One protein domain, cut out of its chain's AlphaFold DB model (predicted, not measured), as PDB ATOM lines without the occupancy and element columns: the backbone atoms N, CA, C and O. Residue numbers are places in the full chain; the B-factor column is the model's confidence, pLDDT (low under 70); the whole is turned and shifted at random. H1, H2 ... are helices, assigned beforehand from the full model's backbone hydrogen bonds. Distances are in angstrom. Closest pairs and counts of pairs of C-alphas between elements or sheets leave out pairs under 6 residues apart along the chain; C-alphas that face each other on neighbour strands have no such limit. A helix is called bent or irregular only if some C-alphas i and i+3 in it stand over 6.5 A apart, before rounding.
ATOM      1  N   SER A  62     187.417 176.193 204.097       75.38
ATOM      2  CA  SER A  62     188.577 176.459 203.238       75.38
ATOM      3  C   SER A  62     188.151 177.148 201.947       75.38
ATOM      4  O   SER A  62     187.406 176.580 201.146       75.38
ATOM      5  N   GLY A  63     188.666 178.360 201.712       77.44
ATOM      6  CA  GLY A  63     188.415 179.102 200.472       77.44
ATOM      7  C   GLY A  63     188.900 178.357 199.225       77.44
ATOM      8  O   GLY A  63     188.237 178.388 198.193       77.44
ATOM      9  N   TYR A  64     190.006 177.613 199.340       76.88
ATOM     10  CA  TYR A  64     190.540 176.784 198.257       76.88
ATOM     11  C   TYR A  64     189.585 175.641 197.880       76.88
ATOM     12  O   TYR A  64     189.253 175.464 196.708       76.88
ATOM     13  N   ALA A  65     189.091 174.901 198.879       72.75
ATOM     14  CA  ALA A  65     188.139 173.811 198.659       72.75
ATOM     15  C   ALA A  65     186.811 174.334 198.085       72.75
ATOM     16  O   ALA A  65     186.267 173.763 197.140       72.75
ATOM     17  N   ALA A  66     186.319 175.461 198.609       76.12
ATOM     18  CA  ALA A  66     185.104 176.102 198.117       76.12
ATOM     19  C   ALA A  66     185.244 176.560 196.654       76.12
ATOM     20  O   ALA A  66     184.345 176.315 195.852       76.12
ATOM     21  N   ALA A  67     186.377 177.160 196.277       79.81
ATOM     22  CA  ALA A  67     186.624 177.595 194.903       79.81
ATOM     23  C   ALA A  67     186.644 176.419 193.914       79.81
ATOM     24  O   ALA A  67     186.046 176.510 192.843       79.81
ATOM     25  N   LEU A  68     187.268 175.295 194.276       78.56
ATOM     26  CA  LEU A  68     187.311 174.122 193.401       78.56
ATOM     27  C   LEU A  68     185.939 173.473 193.208       78.56
ATOM     28  O   LEU A  68     185.628 173.032 192.104       78.56
ATOM     29  N   ILE A  69     185.120 173.420 194.255       82.44
ATOM     30  CA  ILE A  69     183.872 172.643 194.240       82.44
ATOM     31  C   ILE A  69     182.682 173.470 193.812       82.44
ATOM     32  O   ILE A  69     181.787 172.953 193.160       82.44
ATOM     33  N   VAL A  70     182.639 174.738 194.194       80.25
ATOM     34  CA  VAL A  70     181.555 175.630 193.791       80.25
ATOM     35  C   VAL A  70     181.934 176.296 192.475       80.25
ATOM     36  O   VAL A  70     181.153 176.280 191.532       80.25
ATOM     37  N   GLY A  71     183.162 176.805 192.359       81.19
ATOM     38  CA  GLY A  71     183.613 177.518 191.165       81.19
ATOM     39  C   GLY A  71     183.676 176.640 189.916       81.19
ATOM     40  O   GLY A  71     183.086 176.996 188.899       81.19
ATOM     41  N   SER A  72     184.343 175.482 189.972       84.19
ATOM     42  CA  SER A  72     184.579 174.679 188.756       84.19
ATOM     43  C   SER A  72     183.292 174.127 188.120       84.19
ATOM     44  O   SER A  72     183.122 174.285 186.907       84.19
ATOM     45  N   PRO A  73     182.339 173.550 188.881       84.75
ATOM     46  CA  PRO A  73     181.048 173.154 188.329       84.75
ATOM     47  C   PRO A  73     180.237 174.343 187.822       84.75
ATOM     48  O   PRO A  73     179.618 174.218 186.772       84.75
ATOM     49  N   ILE A  74     180.262 175.499 188.499       84.06
ATOM     50  CA  ILE A  74     179.545 176.699 188.035       84.06
ATOM     51  C   ILE A  74     180.073 177.166 186.680       84.06
ATOM     52  O   ILE A  74     179.269 177.484 185.810       84.06
ATOM     53  N   VAL A  75     181.391 177.170 186.461       83.56
ATOM     54  CA  VAL A  75     181.976 177.554 185.163       83.56
ATOM     55  C   VAL A  75     181.502 176.619 184.050       83.56
ATOM     56  O   VAL A  75     181.106 177.082 182.983       83.56
ATOM     57  N   ILE A  76     181.478 175.308 184.301       85.50
ATOM     58  CA  ILE A  76     180.996 174.329 183.319       85.50
ATOM     59  C   ILE A  76     179.491 174.479 183.090       85.50
ATOM     60  O   ILE A  76     179.043 174.472 181.947       85.50
ATOM     61  N   LEU A  77     178.704 174.665 184.148       84.50
ATOM     62  CA  LEU A  77     177.262 174.877 184.036       84.50
ATOM     63  C   LEU A  77     176.939 176.165 183.272       84.50
ATOM     64  O   LEU A  77     176.034 176.157 182.444       84.50
ATOM     65  N   LEU A  78     177.699 177.242 183.487       84.75
ATOM     66  CA  LEU A  78     177.583 178.484 182.720       84.75
ATOM     67  C   LEU A  78     177.925 178.271 181.245       84.75
ATOM     68  O   LEU A  78     177.250 178.831 180.387       84.75
ATOM     69  N   ALA A  79     178.936 177.456 180.941       83.06
ATOM     70  CA  ALA A  79     179.298 177.133 179.566       83.06
ATOM     71  C   ALA A  79     178.232 176.278 178.854       83.06
ATOM     72  O   ALA A  79     178.026 176.444 177.656       83.06
ATOM     73  N   VAL A  80     177.554 175.378 179.576       83.25
ATOM     74  CA  VAL A  80     176.555 174.454 179.006       83.25
ATOM     75  C   VAL A  80     175.164 175.085 178.903       83.25
ATOM     76  O   VAL A  80     174.517 174.959 177.869       83.25
ATOM     77  N   TYR A  81     174.693 175.746 179.962       81.94
ATOM     78  CA  TYR A  81     173.315 176.249 180.070       81.94
ATOM     79  C   TYR A  81     173.197 177.770 179.885       81.94
ATOM     80  O   TYR A  81     172.093 178.293 179.732       81.94
ATOM     81  N   GLY A  82     174.318 178.498 179.905       85.94
ATOM     82  CA  GLY A  82     174.322 179.959 179.903       85.94
ATOM     83  C   GLY A  82     173.808 180.574 181.216       85.94
ATOM     84  O   GLY A  82     173.256 179.887 182.078       85.94
ATOM     85  N   PRO A  83     173.967 181.896 181.402       83.25
ATOM     86  CA  PRO A  83     173.506 182.579 182.612       83.25
ATOM     87  C   PRO A  83     171.974 182.619 182.725       83.25
ATOM     88  O   PRO A  83     171.445 182.540 183.830       83.25
ATOM     89  N   ALA A  84     171.259 182.701 181.597       82.44
ATOM     90  CA  ALA A  84     169.796 182.722 181.574       82.44
ATOM     91  C   ALA A  84     169.197 181.381 182.030       82.44
ATOM     92  O   ALA A  84     168.359 181.371 182.927       82.44
ATOM     93  N   GLY A  85     169.703 180.252 181.519       78.81
ATOM     94  CA  GLY A  85     169.196 178.924 181.882       78.81
ATOM     95  C   GLY A  85     169.377 178.585 183.365       78.81
ATOM     96  O   GLY A  85     168.502 177.973 183.977       78.81
ATOM     97  N   ILE A  86     170.472 179.041 183.986       81.62
ATOM     98  CA  ILE A  86     170.677 178.890 185.437       81.62
ATOM     99  C   ILE A  86     169.629 179.690 186.212       81.62
ATOM    100  O   ILE A  86     169.018 179.172 187.150       81.62
ATOM    101  N   LEU A  87     169.417 180.952 185.832       83.69
ATOM    102  CA  LEU A  87     168.440 181.808 186.497       83.69
ATOM    103  C   LEU A  87     167.024 181.261 186.348       83.69
ATOM    104  O   LEU A  87     166.284 181.297 187.324       83.69
ATOM    105  N   ASP A  88     166.672 180.696 185.196       80.56
ATOM    106  CA  ASP A  88     165.359 180.094 184.966       80.56
ATOM    107  C   ASP A  88     165.147 178.829 185.811       80.56
ATOM    108  O   ASP A  88     164.096 178.677 186.443       80.56
ATOM    109  N   ALA A  89     166.168 177.973 185.942       78.06
ATOM    110  CA  ALA A  89     166.113 176.795 186.810       78.06
ATOM    111  C   ALA A  89     165.895 177.167 188.290       78.06
ATOM    112  O   ALA A  89     165.095 176.535 188.989       78.06
ATOM    113  N   PHE A  90     166.564 178.219 188.776       83.06
ATOM    114  CA  PHE A  90     166.347 178.740 190.130       83.06
ATOM    115  C   PHE A  90     165.025 179.507 190.265       83.06
ATOM    116  O   PHE A  90     164.339 179.384 191.283       83.06
ATOM    117  N   ALA A  91     164.630 180.269 189.245       80.00
ATOM    118  CA  ALA A  91     163.381 181.015 189.233       80.00
ATOM    119  C   ALA A  91     162.176 180.080 189.273       80.00
ATOM    120  O   ALA A  91     161.202 180.417 189.935       80.00
ATOM    121  N   TRP A  92     162.237 178.895 188.659       74.62
ATOM    122  CA  TRP A  92     161.168 177.897 188.744       74.62
ATOM    123  C   TRP A  92     160.864 177.492 190.194       74.62
ATOM    124  O   TRP A  92     159.703 177.414 190.596       74.62
ATOM    125  N   ILE A  93     161.904 177.308 191.018       75.62
ATOM    126  CA  ILE A  93     161.753 176.954 192.440       75.62
ATOM    127  C   ILE A  93     160.992 178.046 193.199       75.62
ATOM    128  O   ILE A  93     160.132 177.738 194.025       75.62
ATOM    129  N   VAL A  94     161.293 179.314 192.911       75.06
ATOM    130  CA  VAL A  94     160.700 180.476 193.592       75.06
ATOM    131  C   VAL A  94     159.314 180.813 193.039       75.06
ATOM    132  O   VAL A  94     158.395 181.129 193.790       75.06
ATOM    133  N   ARG A  95     159.153 180.738 191.719       68.88
ATOM    134  CA  ARG A  95     157.954 181.135 190.975       68.88
ATOM    135  C   ARG A  95     156.911 180.019 190.901       68.88
ATOM    136  O   ARG A  95     155.888 180.228 190.261       68.88
ATOM    137  N   SER A  96     157.164 178.885 191.570       56.72
ATOM    138  CA  SER A  96     156.309 177.697 191.690       56.72
ATOM    139  C   SER A  96     154.841 178.013 191.380       56.72
ATOM    140  O   SER A  96     154.156 178.581 192.241       56.72
ATOM    141  N   PRO A  97     154.340 177.637 190.187       55.84
ATOM    142  CA  PRO A  97     152.933 177.781 189.856       55.84
ATOM    143  C   PRO A  97     152.117 177.107 190.957       55.84
ATOM    144  O   PRO A  97     152.397 175.964 191.338       55.84
ATOM    145  N   ARG A  98     151.166 177.832 191.558       51.31
ATOM    146  CA  ARG A  98     150.252 177.228 192.530       51.31
ATOM    147  C   ARG A  98     149.571 176.065 191.820       51.31
ATOM    148  O   ARG A  98     148.961 176.266 190.776       51.31
ATOM    149  N   ASP A 159     155.067 174.930 180.728       61.34
ATOM    150  CA  ASP A 159     155.376 174.675 182.146       61.34
ATOM    151  C   ASP A 159     156.010 173.293 182.370       61.34
ATOM    152  O   ASP A 159     156.799 173.107 183.304       61.34
ATOM    153  N   SER A 160     155.682 172.323 181.506       62.31
ATOM    154  CA  SER A 160     156.216 170.966 181.612       62.31
ATOM    155  C   SER A 160     157.647 170.845 181.113       62.31
ATOM    156  O   SER A 160     158.444 170.133 181.725       62.31
ATOM    157  N   THR A 161     158.001 171.592 180.071       69.50
ATOM    158  CA  THR A 161     159.372 171.656 179.550       69.50
ATOM    159  C   THR A 161     160.316 172.354 180.527       69.50
ATOM    160  O   THR A 161     161.352 171.785 180.865       69.50
ATOM    161  N   ALA A 162     159.918 173.494 181.101       74.56
ATOM    162  CA  ALA A 162     160.740 174.221 182.074       74.56
ATOM    163  C   ALA A 162     161.057 173.393 183.339       74.56
ATOM    164  O   ALA A 162     162.172 173.426 183.864       74.56
ATOM    165  N   ALA A 163     160.090 172.609 183.831       73.12
ATOM    166  CA  ALA A 163     160.306 171.727 184.977       73.12
ATOM    167  C   ALA A 163     161.221 170.538 184.639       73.12
ATOM    168  O   ALA A 163     162.063 170.161 185.458       73.12
ATOM    169  N   GLU A 164     161.066 169.932 183.454       75.31
ATOM    170  CA  GLU A 164     161.945 168.852 182.987       75.31
ATOM    171  C   GLU A 164     163.394 169.344 182.839       75.31
ATOM    172  O   GLU A 164     164.313 168.691 183.340       75.31
ATOM    173  N   GLU A 165     163.595 170.525 182.252       79.69
ATOM    174  CA  GLU A 165     164.909 171.162 182.116       79.69
ATOM    175  C   GLU A 165     165.549 171.464 183.474       79.69
ATOM    176  O   GLU A 165     166.716 171.128 183.693       79.69
ATOM    177  N   ALA A 166     164.782 172.003 184.429       81.69
ATOM    178  CA  ALA A 166     165.274 172.267 185.779       81.69
ATOM    179  C   ALA A 166     165.708 170.976 186.503       81.69
ATOM    180  O   ALA A 166     166.754 170.947 187.155       81.69
ATOM    181  N   VAL A 167     164.950 169.879 186.374       81.44
ATOM    182  CA  VAL A 167     165.335 168.581 186.963       81.44
ATOM    183  C   VAL A 167     166.655 168.084 186.383       81.44
ATOM    184  O   VAL A 167     167.523 167.653 187.144       81.44
ATOM    185  N   VAL A 168     166.815 168.146 185.059       82.25
ATOM    186  CA  VAL A 168     168.051 167.722 184.389       82.25
ATOM    187  C   VAL A 168     169.223 168.598 184.825       82.25
ATOM    188  O   VAL A 168     170.274 168.065 185.180       82.25
ATOM    189  N   PHE A 169     169.032 169.916 184.891       86.00
ATOM    190  CA  PHE A 169     170.046 170.855 185.364       86.00
ATOM    191  C   PHE A 169     170.586 170.468 186.750       86.00
ATOM    192  O   PHE A 169     171.795 170.316 186.925       86.00
ATOM    193  N   PHE A 170     169.707 170.230 187.730       85.75
ATOM    194  CA  PHE A 170     170.135 169.860 189.082       85.75
ATOM    195  C   PHE A 170     170.775 168.465 189.163       85.75
ATOM    196  O   PHE A 170     171.659 168.251 189.994       85.75
ATOM    197  N   GLN A 171     170.383 167.523 188.299       83.81
ATOM    198  CA  GLN A 171     171.048 166.217 188.199       83.81
ATOM    199  C   GLN A 171     172.475 166.346 187.659       83.81
ATOM    200  O   GLN A 171     173.402 165.761 188.223       83.81
ATOM    201  N   VAL A 172     172.664 167.140 186.603       85.50
ATOM    202  CA  VAL A 172     173.987 167.404 186.021       85.50
ATOM    203  C   VAL A 172     174.863 168.165 187.015       85.50
ATOM    204  O   VAL A 172     176.011 167.781 187.234       85.50
ATOM    205  N   ALA A 173     174.314 169.178 187.689       87.44
ATOM    206  CA  ALA A 173     175.016 169.910 188.739       87.44
ATOM    207  C   ALA A 173     175.481 168.983 189.873       87.44
ATOM    208  O   ALA A 173     176.626 169.085 190.316       87.44
ATOM    209  N   ALA A 174     174.635 168.039 190.303       86.75
ATOM    210  CA  ALA A 174     174.996 167.060 191.324       86.75
ATOM    211  C   ALA A 174     176.148 166.146 190.877       86.75
ATOM    212  O   ALA A 174     177.098 165.935 191.632       86.75
ATOM    213  N   ALA A 175     176.088 165.636 189.643       85.25
ATOM    214  CA  ALA A 175     177.136 164.785 189.086       85.25
ATOM    215  C   ALA A 175     178.478 165.526 188.972       85.25
ATOM    216  O   ALA A 175     179.513 164.988 189.366       85.25
ATOM    217  N   LEU A 176     178.458 166.778 188.497       87.25
ATOM    218  CA  LEU A 176     179.653 167.615 188.399       87.25
ATOM    219  C   LEU A 176     180.242 167.912 189.782       87.25
ATOM    220  O   LEU A 176     181.426 167.667 189.993       87.25
ATOM    221  N   CYS A 177     179.436 168.368 190.746       88.19
ATOM    222  CA  CYS A 177     179.922 168.669 192.099       88.19
ATOM    223  C   CYS A 177     180.584 167.451 192.756       88.19
ATOM    224  O   CYS A 177     181.637 167.584 193.383       88.19
ATOM    225  N   LEU A 178     180.012 166.257 192.571       88.69
ATOM    226  CA  LEU A 178     180.604 165.027 193.091       88.69
ATOM    227  C   LEU A 178     181.923 164.677 192.381       88.69
ATOM    228  O   LEU A 178     182.903 164.343 193.045       88.69
ATOM    229  N   ALA A 179     181.969 164.769 191.049       86.75
ATOM    230  CA  ALA A 179     183.176 164.479 190.274       86.75
ATOM    231  C   ALA A 179     184.335 165.424 190.635       86.75
ATOM    232  O   ALA A 179     185.465 164.975 190.837       86.75
ATOM    233  N   PHE A 180     184.055 166.719 190.795       87.06
ATOM    234  CA  PHE A 180     185.049 167.696 191.243       87.06
ATOM    235  C   PHE A 180     185.506 167.465 192.685       87.06
ATOM    236  O   PHE A 180     186.674 167.712 192.980       87.06
ATOM    237  N   GLY A 181     184.648 166.924 193.557       86.62
ATOM    238  CA  GLY A 181     185.052 166.446 194.883       86.62
ATOM    239  C   GLY A 181     186.163 165.396 194.795       86.62
ATOM    240  O   GLY A 181     187.220 165.566 195.405       86.62
ATOM    241  N   PHE A 182     185.992 164.384 193.938       87.50
ATOM    242  CA  PHE A 182     187.022 163.365 193.715       87.50
ATOM    243  C   PHE A 182     188.313 163.956 193.133       87.50
ATOM    244  O   PHE A 182     189.401 163.644 193.616       87.50
ATOM    245  N   ILE A 183     188.223 164.864 192.159       86.69
ATOM    246  CA  ILE A 183     189.409 165.540 191.604       86.69
ATOM    247  C   ILE A 183     190.144 166.334 192.695       86.69
ATOM    248  O   ILE A 183     191.366 166.248 192.813       86.69
ATOM    249  N   ALA A 184     189.414 167.061 193.540       85.50
ATOM    250  CA  ALA A 184     189.997 167.862 194.609       85.50
ATOM    251  C   ALA A 184     190.717 167.007 195.664       85.50
ATOM    252  O   ALA A 184     191.755 167.428 196.179       85.50
ATOM    253  N   THR A 185     190.235 165.788 195.944       87.75
ATOM    254  CA  THR A 185     190.955 164.861 196.837       87.75
ATOM    255  C   THR A 185     192.327 164.486 196.287       87.75
ATOM    256  O   THR A 185     193.317 164.543 197.015       87.75
ATOM    257  N   VAL A 186     192.409 164.184 194.988       88.00
ATOM    258  CA  VAL A 186     193.675 163.873 194.317       88.00
ATOM    259  C   VAL A 186     194.613 165.077 194.376       88.00
ATOM    260  O   VAL A 186     195.780 164.924 194.726       88.00
ATOM    261  N   VAL A 187     194.107 166.286 194.124       84.88
ATOM    262  CA  VAL A 187     194.922 167.508 194.201       84.88
ATOM    263  C   VAL A 187     195.451 167.749 195.620       84.88
ATOM    264  O   VAL A 187     196.636 168.037 195.787       84.88
ATOM    265  N   GLY A 188     194.623 167.588 196.656       82.62
ATOM    266  CA  GLY A 188     195.060 167.751 198.049       82.62
ATOM    267  C   GLY A 188     196.103 166.711 198.478       82.62
ATOM    268  O   GLY A 188     197.060 167.036 199.189       82.62
ATOM    269  N   LEU A 189     195.987 165.477 197.978       85.81
ATOM    270  CA  LEU A 189     197.003 164.441 198.174       85.81
ATOM    271  C   LEU A 189     198.316 164.786 197.458       85.81
ATOM    272  O   LEU A 189     199.374 164.670 198.069       85.81
ATOM    273  N   ILE A 190     198.268 165.281 196.216       86.25
ATOM    274  CA  ILE A 190     199.466 165.713 195.474       86.25
ATOM    275  C   ILE A 190     200.206 166.824 196.230       86.25
ATOM    276  O   ILE A 190     201.420 166.746 196.402       86.25
ATOM    277  N   VAL A 191     199.484 167.828 196.743       82.94
ATOM    278  CA  VAL A 191     200.080 168.935 197.515       82.94
ATOM    279  C   VAL A 191     200.714 168.444 198.820       82.94
ATOM    280  O   VAL A 191     201.772 168.932 199.223       82.94
ATOM    281  N   SER A 192     200.103 167.449 199.464       84.06
ATOM    282  CA  SER A 192     200.652 166.834 200.677       84.06
ATOM    283  C   SER A 192     201.939 166.061 200.371       84.06
ATOM    284  O   SER A 192     202.944 166.230 201.058       84.06
ATOM    285  N   LEU A 193     201.940 165.268 199.294       84.31
ATOM    286  CA  LEU A 193     203.106 164.499 198.848       84.31
ATOM    287  C   LEU A 193     204.250 165.396 198.352       84.31
ATOM    288  O   LEU A 193     205.418 165.047 198.506       84.31
ATOM    289  N   ALA A 194     203.948 166.581 197.822       82.88
ATOM    290  CA  ALA A 194     204.969 167.548 197.425       82.88
ATOM    291  C   ALA A 194     205.795 168.076 198.618       82.88
ATOM    292  O   ALA A 194     206.943 168.481 198.439       82.88
ATOM    293  N   ASN A 195     205.249 168.037 199.841       79.94
ATOM    294  CA  ASN A 195     205.857 168.617 201.044       79.94
ATOM    295  C   ASN A 195     206.384 167.573 202.048       79.94
ATOM    296  O   ASN A 195     206.545 167.867 203.234       79.94
ATOM    297  N   LEU A 196     206.735 166.368 201.578       79.56
ATOM    298  CA  LEU A 196     207.172 165.234 202.415       79.56
ATOM    299  C   LEU A 196     208.390 165.498 203.321       79.56
ATOM    300  O   LEU A 196     208.627 164.740 204.257       79.56
ATOM    301  N   ARG A 197     209.165 166.561 203.078       79.75
ATOM    302  CA  ARG A 197     210.351 166.895 203.886       79.75
ATOM    303  C   ARG A 197     209.999 167.391 205.295       79.75
ATOM    304  O   ARG A 197     210.853 167.310 206.168       79.75
ATOM    305  N   ASN A 198     208.772 167.874 205.522       78.12
ATOM    306  CA  ASN A 198     208.313 168.375 206.821       78.12
ATOM    307  C   ASN A 198     206.963 167.738 207.213       78.12
ATOM    308  O   ASN A 198     205.919 168.179 206.726       78.12
ATOM    309  N   PRO A 199     206.936 166.748 208.128       77.38
ATOM    310  CA  PRO A 199     205.711 166.019 208.474       77.38
ATOM    311  C   PRO A 199     204.640 166.893 209.146       77.38
ATOM    312  O   PRO A 199     203.452 166.592 209.057       77.38
ATOM    313  N   SER A 200     205.031 168.013 209.762       81.94
ATOM    314  CA  SER A 200     204.105 168.998 210.335       81.94
ATOM    315  C   SER A 200     203.216 169.688 209.289       81.94
ATOM    316  O   SER A 200     202.147 170.181 209.637       81.94
ATOM    317  N   GLN A 201     203.616 169.698 208.011       75.88
ATOM    318  CA  GLN A 201     202.858 170.320 206.916       75.88
ATOM    319  C   GLN A 201     201.959 169.340 206.145       75.88
ATOM    320  O   GLN A 201     201.250 169.749 205.228       75.88
ATOM    321  N   LEU A 202     201.927 168.060 206.530       80.25
ATOM    322  CA  LEU A 202     201.067 167.059 205.885       80.25
ATOM    323  C   LEU A 202     199.587 167.231 206.257       80.25
ATOM    324  O   LEU A 202     198.705 167.040 205.421       80.25
ATOM    325  N   GLY A 203     199.309 167.626 207.503       78.69
ATOM    326  CA  GLY A 203     197.948 167.776 208.025       78.69
ATOM    327  C   GLY A 203     197.058 168.721 207.203       78.69
ATOM    328  O   GLY A 203     195.957 168.316 206.828       78.69
ATOM    329  N   PRO A 204     197.512 169.943 206.864       80.12
ATOM    330  CA  PRO A 204     196.713 170.893 206.090       80.12
ATOM    331  C   PRO A 204     196.295 170.395 204.698       80.12
ATOM    332  O   PRO A 204     195.153 170.612 204.292       80.12
ATOM    333  N   GLY A 205     197.183 169.708 203.969       79.38
ATOM    334  CA  GLY A 205     196.885 169.222 202.616       79.38
ATOM    335  C   GLY A 205     195.880 168.065 202.606       79.38
ATOM    336  O   GLY A 205     194.947 168.052 201.800       79.38
ATOM    337  N   VAL A 206     196.002 167.144 203.566       84.12
ATOM    338  CA  VAL A 206     195.046 166.040 203.746       84.12
ATOM    339  C   VAL A 206     193.696 166.558 204.250       84.12
ATOM    340  O   VAL A 206     192.651 166.125 203.766       84.12
ATOM    341  N   ALA A 207     193.690 167.530 205.167       81.31
ATOM    342  CA  ALA A 207     192.458 168.164 205.631       81.31
ATOM    343  C   ALA A 207     191.710 168.854 204.479       81.31
ATOM    344  O   ALA A 207     190.507 168.653 204.321       81.31
ATOM    345  N   ALA A 208     192.417 169.596 203.619       79.88
ATOM    346  CA  ALA A 208     191.819 170.222 202.441       79.88
ATOM    347  C   ALA A 208     191.210 169.193 201.470       79.88
ATOM    348  O   ALA A 208     190.134 169.441 200.921       79.88
ATOM    349  N   ALA A 209     191.847 168.030 201.292       84.62
ATOM    350  CA  ALA A 209     191.310 166.936 200.481       84.62
ATOM    351  C   ALA A 209     189.974 166.411 201.042       84.62
ATOM    352  O   ALA A 209     188.989 166.298 200.312       84.62
ATOM    353  N   LEU A 210     189.914 166.142 202.348       83.81
ATOM    354  CA  LEU A 210     188.714 165.602 202.997       83.81
ATOM    355  C   LEU A 210     187.562 166.613 203.049       83.81
ATOM    356  O   LEU A 210     186.415 166.249 202.783       83.81
ATOM    357  N   LEU A 211     187.858 167.886 203.330       85.00
ATOM    358  CA  LEU A 211     186.865 168.965 203.284       85.00
ATOM    359  C   LEU A 211     186.274 169.112 201.888       85.00
ATOM    360  O   LEU A 211     185.068 169.310 201.740       85.00
ATOM    361  N   SER A 212     187.110 168.946 200.866       86.94
ATOM    362  CA  SER A 212     186.654 169.000 199.490       86.94
ATOM    363  C   SER A 212     185.663 167.870 199.175       86.94
ATOM    364  O   SER A 212     184.591 168.101 198.619       86.94
ATOM    365  N   GLN A 213     185.942 166.644 199.612       87.69
ATOM    366  CA  GLN A 213     185.002 165.542 199.398       87.69
ATOM    367  C   GLN A 213     183.676 165.759 200.133       87.69
ATOM    368  O   GLN A 213     182.602 165.529 199.574       87.69
ATOM    369  N   MET A 214     183.746 166.235 201.377       82.25
ATOM    370  CA  MET A 214     182.565 166.547 202.174       82.25
ATOM    371  C   MET A 214     181.692 167.590 201.468       82.25
ATOM    372  O   MET A 214     180.496 167.373 201.290       82.25
ATOM    373  N   TYR A 215     182.287 168.691 201.006       84.25
ATOM    374  CA  TYR A 215     181.566 169.751 200.304       84.25
ATOM    375  C   TYR A 215     180.963 169.291 198.975       84.25
ATOM    376  O   TYR A 215     179.804 169.610 198.704       84.25
ATOM    377  N   GLY A 216     181.690 168.494 198.188       87.00
ATOM    378  CA  GLY A 216     181.183 167.942 196.930       87.00
ATOM    379  C   GLY A 216     179.952 167.059 197.141       87.00
ATOM    380  O   GLY A 216     178.938 167.240 196.467       87.00
ATOM    381  N   VAL A 217     180.000 166.154 198.126       85.31
ATOM    382  CA  VAL A 217     178.868 165.276 198.467       85.31
ATOM    383  C   VAL A 217     177.697 166.076 199.034       85.31
ATOM    384  O   VAL A 217     176.563 165.854 198.614       85.31
ATOM    385  N   CYS A 218     177.941 167.019 199.949       84.88
ATOM    386  CA  CYS A 218     176.883 167.850 200.524       84.88
ATOM    387  C   CYS A 218     176.110 168.600 199.434       84.88
ATOM    388  O   CYS A 218     174.885 168.499 199.379       84.88
ATOM    389  N   ILE A 219     176.818 169.286 198.531       86.50
ATOM    390  CA  ILE A 219     176.189 170.038 197.438       86.50
ATOM    391  C   ILE A 219     175.485 169.086 196.469       86.50
ATOM    392  O   ILE A 219     174.332 169.327 196.115       86.50
ATOM    393  N   ALA A 220     176.119 167.973 196.087       86.31
ATOM    394  CA  ALA A 220     175.516 167.001 195.179       86.31
ATOM    395  C   ALA A 220     174.205 166.420 195.730       86.31
ATOM    396  O   ALA A 220     173.211 166.339 195.008       86.31
ATOM    397  N   VAL A 221     174.170 166.074 197.020       84.19
ATOM    398  CA  VAL A 221     172.960 165.581 197.689       84.19
ATOM    399  C   VAL A 221     171.889 166.667 197.754       84.19
ATOM    400  O   VAL A 221     170.721 166.369 197.513       84.19
ATOM    401  N   THR A 222     172.252 167.925 198.022       84.62
ATOM    402  CA  THR A 222     171.294 169.040 198.003       84.62
ATOM    403  C   THR A 222     170.706 169.266 196.608       84.62
ATOM    404  O   THR A 222     169.485 169.348 196.476       84.62
ATOM    405  N   CYS A 223     171.533 169.304 195.559       86.00
ATOM    406  CA  CYS A 223     171.075 169.435 194.173       86.00
ATOM    407  C   CYS A 223     170.156 168.275 193.776       86.00
ATOM    408  O   CYS A 223     169.090 168.480 193.205       86.00
ATOM    409  N   LEU A 224     170.518 167.051 194.146       83.75
ATOM    410  CA  LEU A 224     169.703 165.874 193.886       83.75
ATOM    411  C   LEU A 224     168.370 165.908 194.650       83.75
ATOM    412  O   LEU A 224     167.322 165.607 194.076       83.75
ATOM    413  N   ALA A 225     168.380 166.299 195.925       81.81
ATOM    414  CA  ALA A 225     167.162 166.472 196.710       81.81
ATOM    415  C   ALA A 225     166.234 167.497 196.043       81.81
ATOM    416  O   ALA A 225     165.040 167.239 195.890       81.81
ATOM    417  N   LEU A 226     166.795 168.599 195.547       83.19
ATOM    418  CA  LEU A 226     166.066 169.626 194.816       83.19
ATOM    419  C   LEU A 226     165.493 169.097 193.492       83.19
ATOM    420  O   LEU A 226     164.304 169.266 193.237       83.19
ATOM    421  N   ALA A 227     166.275 168.342 192.716       82.31
ATOM    422  CA  ALA A 227     165.800 167.668 191.508       82.31
ATOM    423  C   ALA A 227     164.619 166.729 191.807       82.31
ATOM    424  O   ALA A 227     163.605 166.740 191.109       82.31
ATOM    425  N   THR A 228     164.709 165.932 192.878       77.69
ATOM    426  CA  THR A 228     163.613 165.035 193.275       77.69
ATOM    427  C   THR A 228     162.393 165.789 193.791       77.69
ATOM    428  O   THR A 228     161.270 165.342 193.567       77.69
ATOM    429  N   PHE A 229     162.580 166.932 194.449       81.19
ATOM    430  CA  PHE A 229     161.491 167.791 194.900       81.19
ATOM    431  C   PHE A 229     160.718 168.382 193.716       81.19
ATOM    432  O   PHE A 229     159.490 168.258 193.670       81.19
ATOM    433  N   ILE A 230     161.435 168.933 192.732       77.50
ATOM    434  CA  ILE A 230     160.877 169.447 191.474       77.50
ATOM    435  C   ILE A 230     160.129 168.319 190.752       77.50
ATOM    436  O   ILE A 230     158.944 168.452 190.449       77.50
ATOM    437  N   ALA A 231     160.770 167.158 190.583       73.81
ATOM    438  CA  ALA A 231     160.176 166.002 189.918       73.81
ATOM    439  C   ALA A 231     158.927 165.468 190.638       73.81
ATOM    440  O   ALA A 231     157.967 165.073 189.987       73.81
ATOM    441  N   ARG A 232     158.898 165.453 191.980       67.69
ATOM    442  CA  ARG A 232     157.724 165.011 192.756       67.69
ATOM    443  C   ARG A 232     156.557 165.979 192.618       67.69
ATOM    444  O   ARG A 232     155.431 165.523 192.432       67.69
ATOM    445  N   ARG A 233     156.816 167.289 192.671       69.00
ATOM    446  CA  ARG A 233     155.782 168.307 192.442       69.00
ATOM    447  C   ARG A 233     155.251 168.258 191.014       69.00
ATOM    448  O   ARG A 233     154.044 168.323 190.822       69.00
ATOM    449  N   HIS A 234     156.126 168.066 190.033       65.44
ATOM    450  CA  HIS A 234     155.733 167.985 188.630       65.44
ATOM    451  C   HIS A 234     155.036 166.659 188.269       65.44
ATOM    452  O   HIS A 234     154.085 166.634 187.492       65.44
ATOM    453  N   ALA A 235     155.429 165.544 188.892       59.53
ATOM    454  CA  ALA A 235     154.741 164.259 188.755       59.53
ATOM    455  C   ALA A 235     153.347 164.267 189.401       59.53
ATOM    456  O   ALA A 235     152.443 163.616 188.882       59.53
ATOM    457  N   ALA A 236     153.155 165.025 190.487       53.44
ATOM    458  CA  ALA A 236     151.827 165.298 191.033       53.44
ATOM    459  C   ALA A 236     150.961 166.134 190.073       53.44
ATOM    460  O   ALA A 236     149.752 166.172 190.258       53.44
ATOM    461  N   MET A 237     151.560 166.754 189.042       50.88
ATOM    462  CA  MET A 237     150.858 167.490 187.986       50.88
ATOM    463  C   MET A 237     150.510 166.658 186.735       50.88
ATOM    464  O   MET A 237     150.033 167.205 185.741       50.88
ATOM    465  N   GLY A 238     150.755 165.339 186.760       51.41
ATOM    466  CA  GLY A 238     150.352 164.406 185.697       51.41
ATOM    467  C   GLY A 238     151.118 164.538 184.371       51.41
ATOM    468  O   GLY A 238     150.806 163.827 183.420       51.41
ATOM    469  N   ALA A 239     152.119 165.421 184.294       53.47
ATOM    470  CA  ALA A 239     152.752 165.828 183.036       53.47
ATOM    471  C   ALA A 239     154.174 165.278 182.814       53.47
ATOM    472  O   ALA A 239     154.712 165.418 181.721       53.47
ATOM    473  N   MET A 240     154.802 164.642 183.812       53.12
ATOM    474  CA  MET A 240     156.181 164.155 183.670       53.12
ATOM    475  C   MET A 240     156.235 162.745 183.076       53.12
ATOM    476  O   MET A 240     155.559 161.829 183.555       53.12
ATOM    477  N   LYS A 241     157.110 162.536 182.087       59.12
ATOM    478  CA  LYS A 241     157.346 161.204 181.508       59.12
ATOM    479  C   LYS A 241     157.754 160.208 182.612       59.12
ATOM    480  O   LYS A 241     158.636 160.519 183.422       59.12
ATOM    481  N   PRO A 242     157.197 158.980 182.646       58.19
ATOM    482  CA  PRO A 242     157.503 157.998 183.692       58.19
ATOM    483  C   PRO A 242     158.993 157.618 183.741       58.19
ATOM    484  O   PRO A 242     159.490 157.237 184.802       58.19
ATOM    485  N   LEU A 243     159.721 157.771 182.627       58.06
ATOM    486  CA  LEU A 243     161.174 157.598 182.575       58.06
ATOM    487  C   LEU A 243     161.933 158.666 183.368       58.06
ATOM    488  O   LEU A 243     162.829 158.308 184.124       58.06
ATOM    489  N   ALA A 244     161.561 159.943 183.266       57.38
ATOM    490  CA  ALA A 244     162.260 161.024 183.961       57.38
ATOM    491  C   ALA A 244     162.091 160.911 185.488       57.38
ATOM    492  O   ALA A 244     163.049 161.071 186.246       57.38
ATOM    493  N   ARG A 245     160.896 160.509 185.944       58.94
ATOM    494  CA  ARG A 245     160.624 160.216 187.361       58.94
ATOM    495  C   ARG A 245     161.487 159.066 187.890       58.94
ATOM    496  O   ARG A 245     162.036 159.171 188.983       58.94
ATOM    497  N   ARG A 246     161.609 157.979 187.120       62.81
ATOM    498  CA  ARG A 246     162.431 156.813 187.489       62.81
ATOM    499  C   ARG A 246     163.923 157.135 187.453       62.81
ATOM    500  O   ARG A 246     164.635 156.734 188.369       62.81
ATOM    501  N   ALA A 247     164.371 157.896 186.456       62.06
ATOM    502  CA  ALA A 247     165.756 158.335 186.319       62.06
ATOM    503  C   ALA A 247     166.192 159.219 187.495       62.06
ATOM    504  O   ALA A 247     167.246 158.973 188.069       62.06
ATOM    505  N   ALA A 248     165.348 160.159 187.936       61.03
ATOM    506  CA  ALA A 248     165.646 160.998 189.098       61.03
ATOM    507  C   ALA A 248     165.827 160.177 190.387       61.03
ATOM    508  O   ALA A 248     166.761 160.408 191.153       61.03
ATOM    509  N   THR A 249     164.962 159.184 190.623       63.06
ATOM    510  CA  THR A 249     165.068 158.321 191.809       63.06
ATOM    511  C   THR A 249     166.232 157.334 191.729       63.06
ATOM    512  O   THR A 249     166.916 157.116 192.726       63.06
ATOM    513  N   ALA A 250     166.477 156.748 190.555       64.00
ATOM    514  CA  ALA A 250     167.533 155.759 190.359       64.00
ATOM    515  C   ALA A 250     168.925 156.404 190.341       64.00
ATOM    516  O   ALA A 250     169.849 155.891 190.971       64.00
ATOM    517  N   GLY A 251     169.063 157.556 189.678       65.62
ATOM    518  CA  GLY A 251     170.298 158.339 189.648       65.62
ATOM    519  C   GLY A 251     170.704 158.795 191.044       65.62
ATOM    520  O   GLY A 251     171.858 158.663 191.430       65.62
ATOM    521  N   GLY A 252     169.742 159.229 191.858       66.62
ATOM    522  CA  GLY A 252     170.045 159.621 193.226       66.62
ATOM    523  C   GLY A 252     170.517 158.481 194.123       66.62
ATOM    524  O   GLY A 252     171.490 158.622 194.862       66.62
ATOM    525  N   LEU A 253     169.853 157.328 194.025       67.31
ATOM    526  CA  LEU A 253     170.191 156.153 194.824       67.31
ATOM    527  C   LEU A 253     171.559 155.572 194.442       67.31
ATOM    528  O   LEU A 253     172.330 155.196 195.319       67.31
ATOM    529  N   THR A 254     171.876 155.531 193.147       70.19
ATOM    530  CA  THR A 254     173.177 155.051 192.649       70.19
ATOM    531  C   THR A 254     174.326 155.963 193.066       70.19
ATOM    532  O   THR A 254     175.391 155.472 193.433       70.19
ATOM    533  N   LEU A 255     174.099 157.275 193.092       69.50
ATOM    534  CA  LEU A 255     175.095 158.268 193.491       69.50
ATOM    535  C   LEU A 255     175.418 158.176 194.996       69.50
ATOM    536  O   LEU A 255     176.589 158.181 195.383       69.50
ATOM    537  N   ILE A 256     174.399 157.987 195.844       70.62
ATOM    538  CA  ILE A 256     174.569 157.736 197.288       70.62
ATOM    539  C   ILE A 256     175.223 156.369 197.543       70.62
ATOM    540  O   ILE A 256     176.140 156.268 198.354       70.62
ATOM    541  N   ALA A 257     174.789 155.319 196.841       71.94
ATOM    542  CA  ALA A 257     175.367 153.987 196.992       71.94
ATOM    543  C   ALA A 257     176.851 153.970 196.593       71.94
ATOM    544  O   ALA A 257     177.678 153.489 197.361       71.94
ATOM    545  N   GLY A 258     177.204 154.558 195.446       73.00
ATOM    546  CA  GLY A 258     178.586 154.608 194.965       73.00
ATOM    547  C   GLY A 258     179.512 155.392 195.895       73.00
ATOM    548  O   GLY A 258     180.606 154.928 196.216       73.00
ATOM    549  N   SER A 259     179.055 156.544 196.397       74.19
ATOM    550  CA  SER A 259     179.828 157.336 197.363       74.19
ATOM    551  C   SER A 259     180.011 156.604 198.700       74.19
ATOM    552  O   SER A 259     181.128 156.562 199.225       74.19
ATOM    553  N   LEU A 260     178.972 155.936 199.214       76.19
ATOM    554  CA  LEU A 260     179.075 155.106 200.417       76.19
ATOM    555  C   LEU A 260     180.074 153.955 200.229       76.19
ATOM    556  O   LEU A 260     180.899 153.712 201.108       76.19
ATOM    557  N   THR A 261     180.058 153.286 199.072       77.25
ATOM    558  CA  THR A 261     181.019 152.224 198.747       77.25
ATOM    559  C   THR A 261     182.456 152.740 198.760       77.25
ATOM    560  O   THR A 261     183.315 152.104 199.370       77.25
ATOM    561  N   THR A 262     182.730 153.905 198.161       73.38
ATOM    562  CA  THR A 262     184.085 154.488 198.190       73.38
ATOM    563  C   THR A 262     184.550 154.826 199.604       73.38
ATOM    564  O   THR A 262     185.708 154.584 199.943       73.38
ATOM    565  N   LEU A 263     183.648 155.317 200.458       71.56
ATOM    566  CA  LEU A 263     183.972 155.686 201.834       71.56
ATOM    567  C   LEU A 263     184.234 154.454 202.710       71.56
ATOM    568  O   LEU A 263     185.172 154.446 203.504       71.56
ATOM    569  N   ILE A 264     183.443 153.391 202.528       76.50
ATOM    570  CA  ILE A 264     183.647 152.102 203.199       76.50
ATOM    571  C   ILE A 264     184.968 151.473 202.749       76.50
ATOM    572  O   ILE A 264     185.745 151.040 203.595       76.50
ATOM    573  N   ALA A 265     185.257 151.449 201.445       66.56
ATOM    574  CA  ALA A 265     186.505 150.894 200.920       66.56
ATOM    575  C   ALA A 265     187.731 151.638 201.469       66.56
ATOM    576  O   ALA A 265     188.684 151.008 201.931       66.56
ATOM    577  N   PHE A 266     187.677 152.971 201.495       68.62
ATOM    578  CA  PHE A 266     188.717 153.794 202.108       68.62
ATOM    579  C   PHE A 266     188.854 153.524 203.614       68.62
ATOM    580  O   PHE A 266     189.965 153.340 204.110       68.62
ATOM    581  N   GLY A 267     187.734 153.421 204.337       70.38
ATOM    582  CA  GLY A 267     187.719 153.091 205.762       70.38
ATOM    583  C   GLY A 267     188.324 151.716 206.068       70.38
ATOM    584  O   GLY A 267     189.140 151.597 206.979       70.38
ATOM    585  N   ILE A 268     187.992 150.689 205.280       76.88
ATOM    586  CA  ILE A 268     188.569 149.340 205.401       76.88
ATOM    587  C   ILE A 268     190.072 149.368 205.101       76.88
ATOM    588  O   ILE A 268     190.849 148.768 205.843       76.88
ATOM    589  N   MET A 269     190.499 150.093 204.062       73.12
ATOM    590  CA  MET A 269     191.918 150.252 203.730       73.12
ATOM    591  C   MET A 269     192.694 150.896 204.886       73.12
ATOM    592  O   MET A 269     193.759 150.409 205.255       73.12
ATOM    593  N   MET A 270     192.136 151.941 205.504       68.62
ATOM    594  CA  MET A 270     192.740 152.602 206.661       68.62
ATOM    595  C   MET A 270     192.795 151.712 207.908       68.62
ATOM    596  O   MET A 270     193.801 151.718 208.608       68.62
ATOM    597  N   ILE A 271     191.753 150.922 208.181       74.12
ATOM    598  CA  ILE A 271     191.745 149.956 209.294       74.12
ATOM    599  C   ILE A 271     192.755 148.821 209.048       74.12
ATOM    600  O   ILE A 271     193.354 148.303 209.989       74.12
ATOM    601  N   SER A 272     192.970 148.442 207.786       67.19
ATOM    602  CA  SER A 272     193.935 147.410 207.395       67.19
ATOM    603  C   SER A 272     195.391 147.882 207.428       67.19
ATOM    604  O   SER A 272     196.293 147.040 207.417       67.19
ATOM    605  N   MET A 273     195.649 149.192 207.476       66.06
ATOM    606  CA  MET A 273     196.983 149.723 207.741       66.06
ATOM    607  C   MET A 273     197.313 149.502 209.220       66.06
ATOM    608  O   MET A 273     197.127 150.372 210.067       66.06
ATOM    609  N   ARG A 274     197.795 148.296 209.540       56.81
ATOM    610  CA  ARG A 274     198.447 148.031 210.824       56.81
ATOM    611  C   ARG A 274     199.595 149.031 211.000       56.81
ATOM    612  O   ARG A 274     200.341 149.235 210.038       56.81
ATOM    613  N   PRO A 275     199.778 149.626 212.190       57.28
ATOM    614  CA  PRO A 275     200.984 150.382 212.456       57.28
ATOM    615  C   PRO A 275     202.144 149.390 212.367       57.28
ATOM    616  O   PRO A 275     202.189 148.404 213.102       57.28
ATOM    617  N   VAL A 276     203.024 149.600 211.390       55.09
ATOM    618  CA  VAL A 276     204.317 148.924 211.346       55.09
ATOM    619  C   VAL A 276     205.106 149.504 212.514       55.09
ATOM    620  O   VAL A 276     205.657 150.598 212.414       55.09
ATOM    621  N   ILE A 277     205.038 148.810 213.647       42.28
ATOM    622  CA  ILE A 277     205.925 148.959 214.799       42.28
ATOM    623  C   ILE A 277     206.627 147.618 214.948       42.28
ATOM    624  O   ILE A 277     205.908 146.590 214.910       42.28
TER     625      ILE A 277
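Overview. This is residues 62 to 98 and 159 to 277 of the 277 residues of the protein "MotA/TolQ/ExbB proton channel family protein" of Planctomycetia bacterium (UniProt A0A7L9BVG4). Two long helices, H2 and H3, form a side-by-side hairpin; bent H1 packs across one side, and H4 folds back along the other, its far end and tail, residues 260 to 277, standing free. The printed part has 156 residues, with four named helices in the order H1, H2, H3, H4 that hold 137 of them, and no named strand; the class is all helix. H1a, H2, H3 and H4 make an up-and-down bundle, each running against the one before. The rod is loose, radius of gyration of the C-alphas 19.0 A, spanning 65 by 32 by 21 A.

Along the chain. H3, residues 199 to 235, 54.7 A, starts at C-alpha 199 (205.711, 166.019, 208.474). H2 is residues 159 to 194, 52.4 A. H4, residues 242 to 272, 44.7 A, ends at C-alpha 272 (193.935, 147.410, 207.395). H1, residues 63 to 95, assigned as one helix by its hydrogen bonds, is bent, C-alphas 80 and 83 being 9.4 A apart; its arms are H1a, residues 63 to 80, 25.0 A, and H1b, residues 83 to 95, 17.7 A. H3 is only just irregular: C-alphas 200 and 203 are 6.7 A apart.

Arrangement. Hairpin H2 and H3 touch, closest C-alphas Ala 174 and Ala 220, 3.9 A, at a shallow tilt of 9 degrees, opposite ways. H4 touches H3 with residues 245 to 252 alone, closest C-alphas Ala 248 and Thr 228, 6.2 A, also a hairpin. H1a touches H2, closest C-alphas Pro 73 and Leu 176, 5.7 A, at a steep tilt of 40 degrees; H1b touches H2 with residues 88 to 92 alone, closest C-alphas Ala 89 and Ala 166, 4.7 A. Both arms are apart from H4. Every O i to N i+4 pair is within hydrogen-bond range in H2 and H4, against 13 of 14 in H1a, 8 of 9 in H1b and 30 of 33 in H3.

Size, cuts and confidence. The C-alphas farthest apart, Arg 98 and Ile 277, are 66.3 A apart. Residues 99 to 158 are not printed; C-alphas 98 and 159 are 11.9 A apart across the cut. Of the links printed whole, H2 to H3 is tight and H3 to H4 short. Mean pLDDT of the printed part is 76.2; residues under 70 include 232 to 253 and 272 to 277.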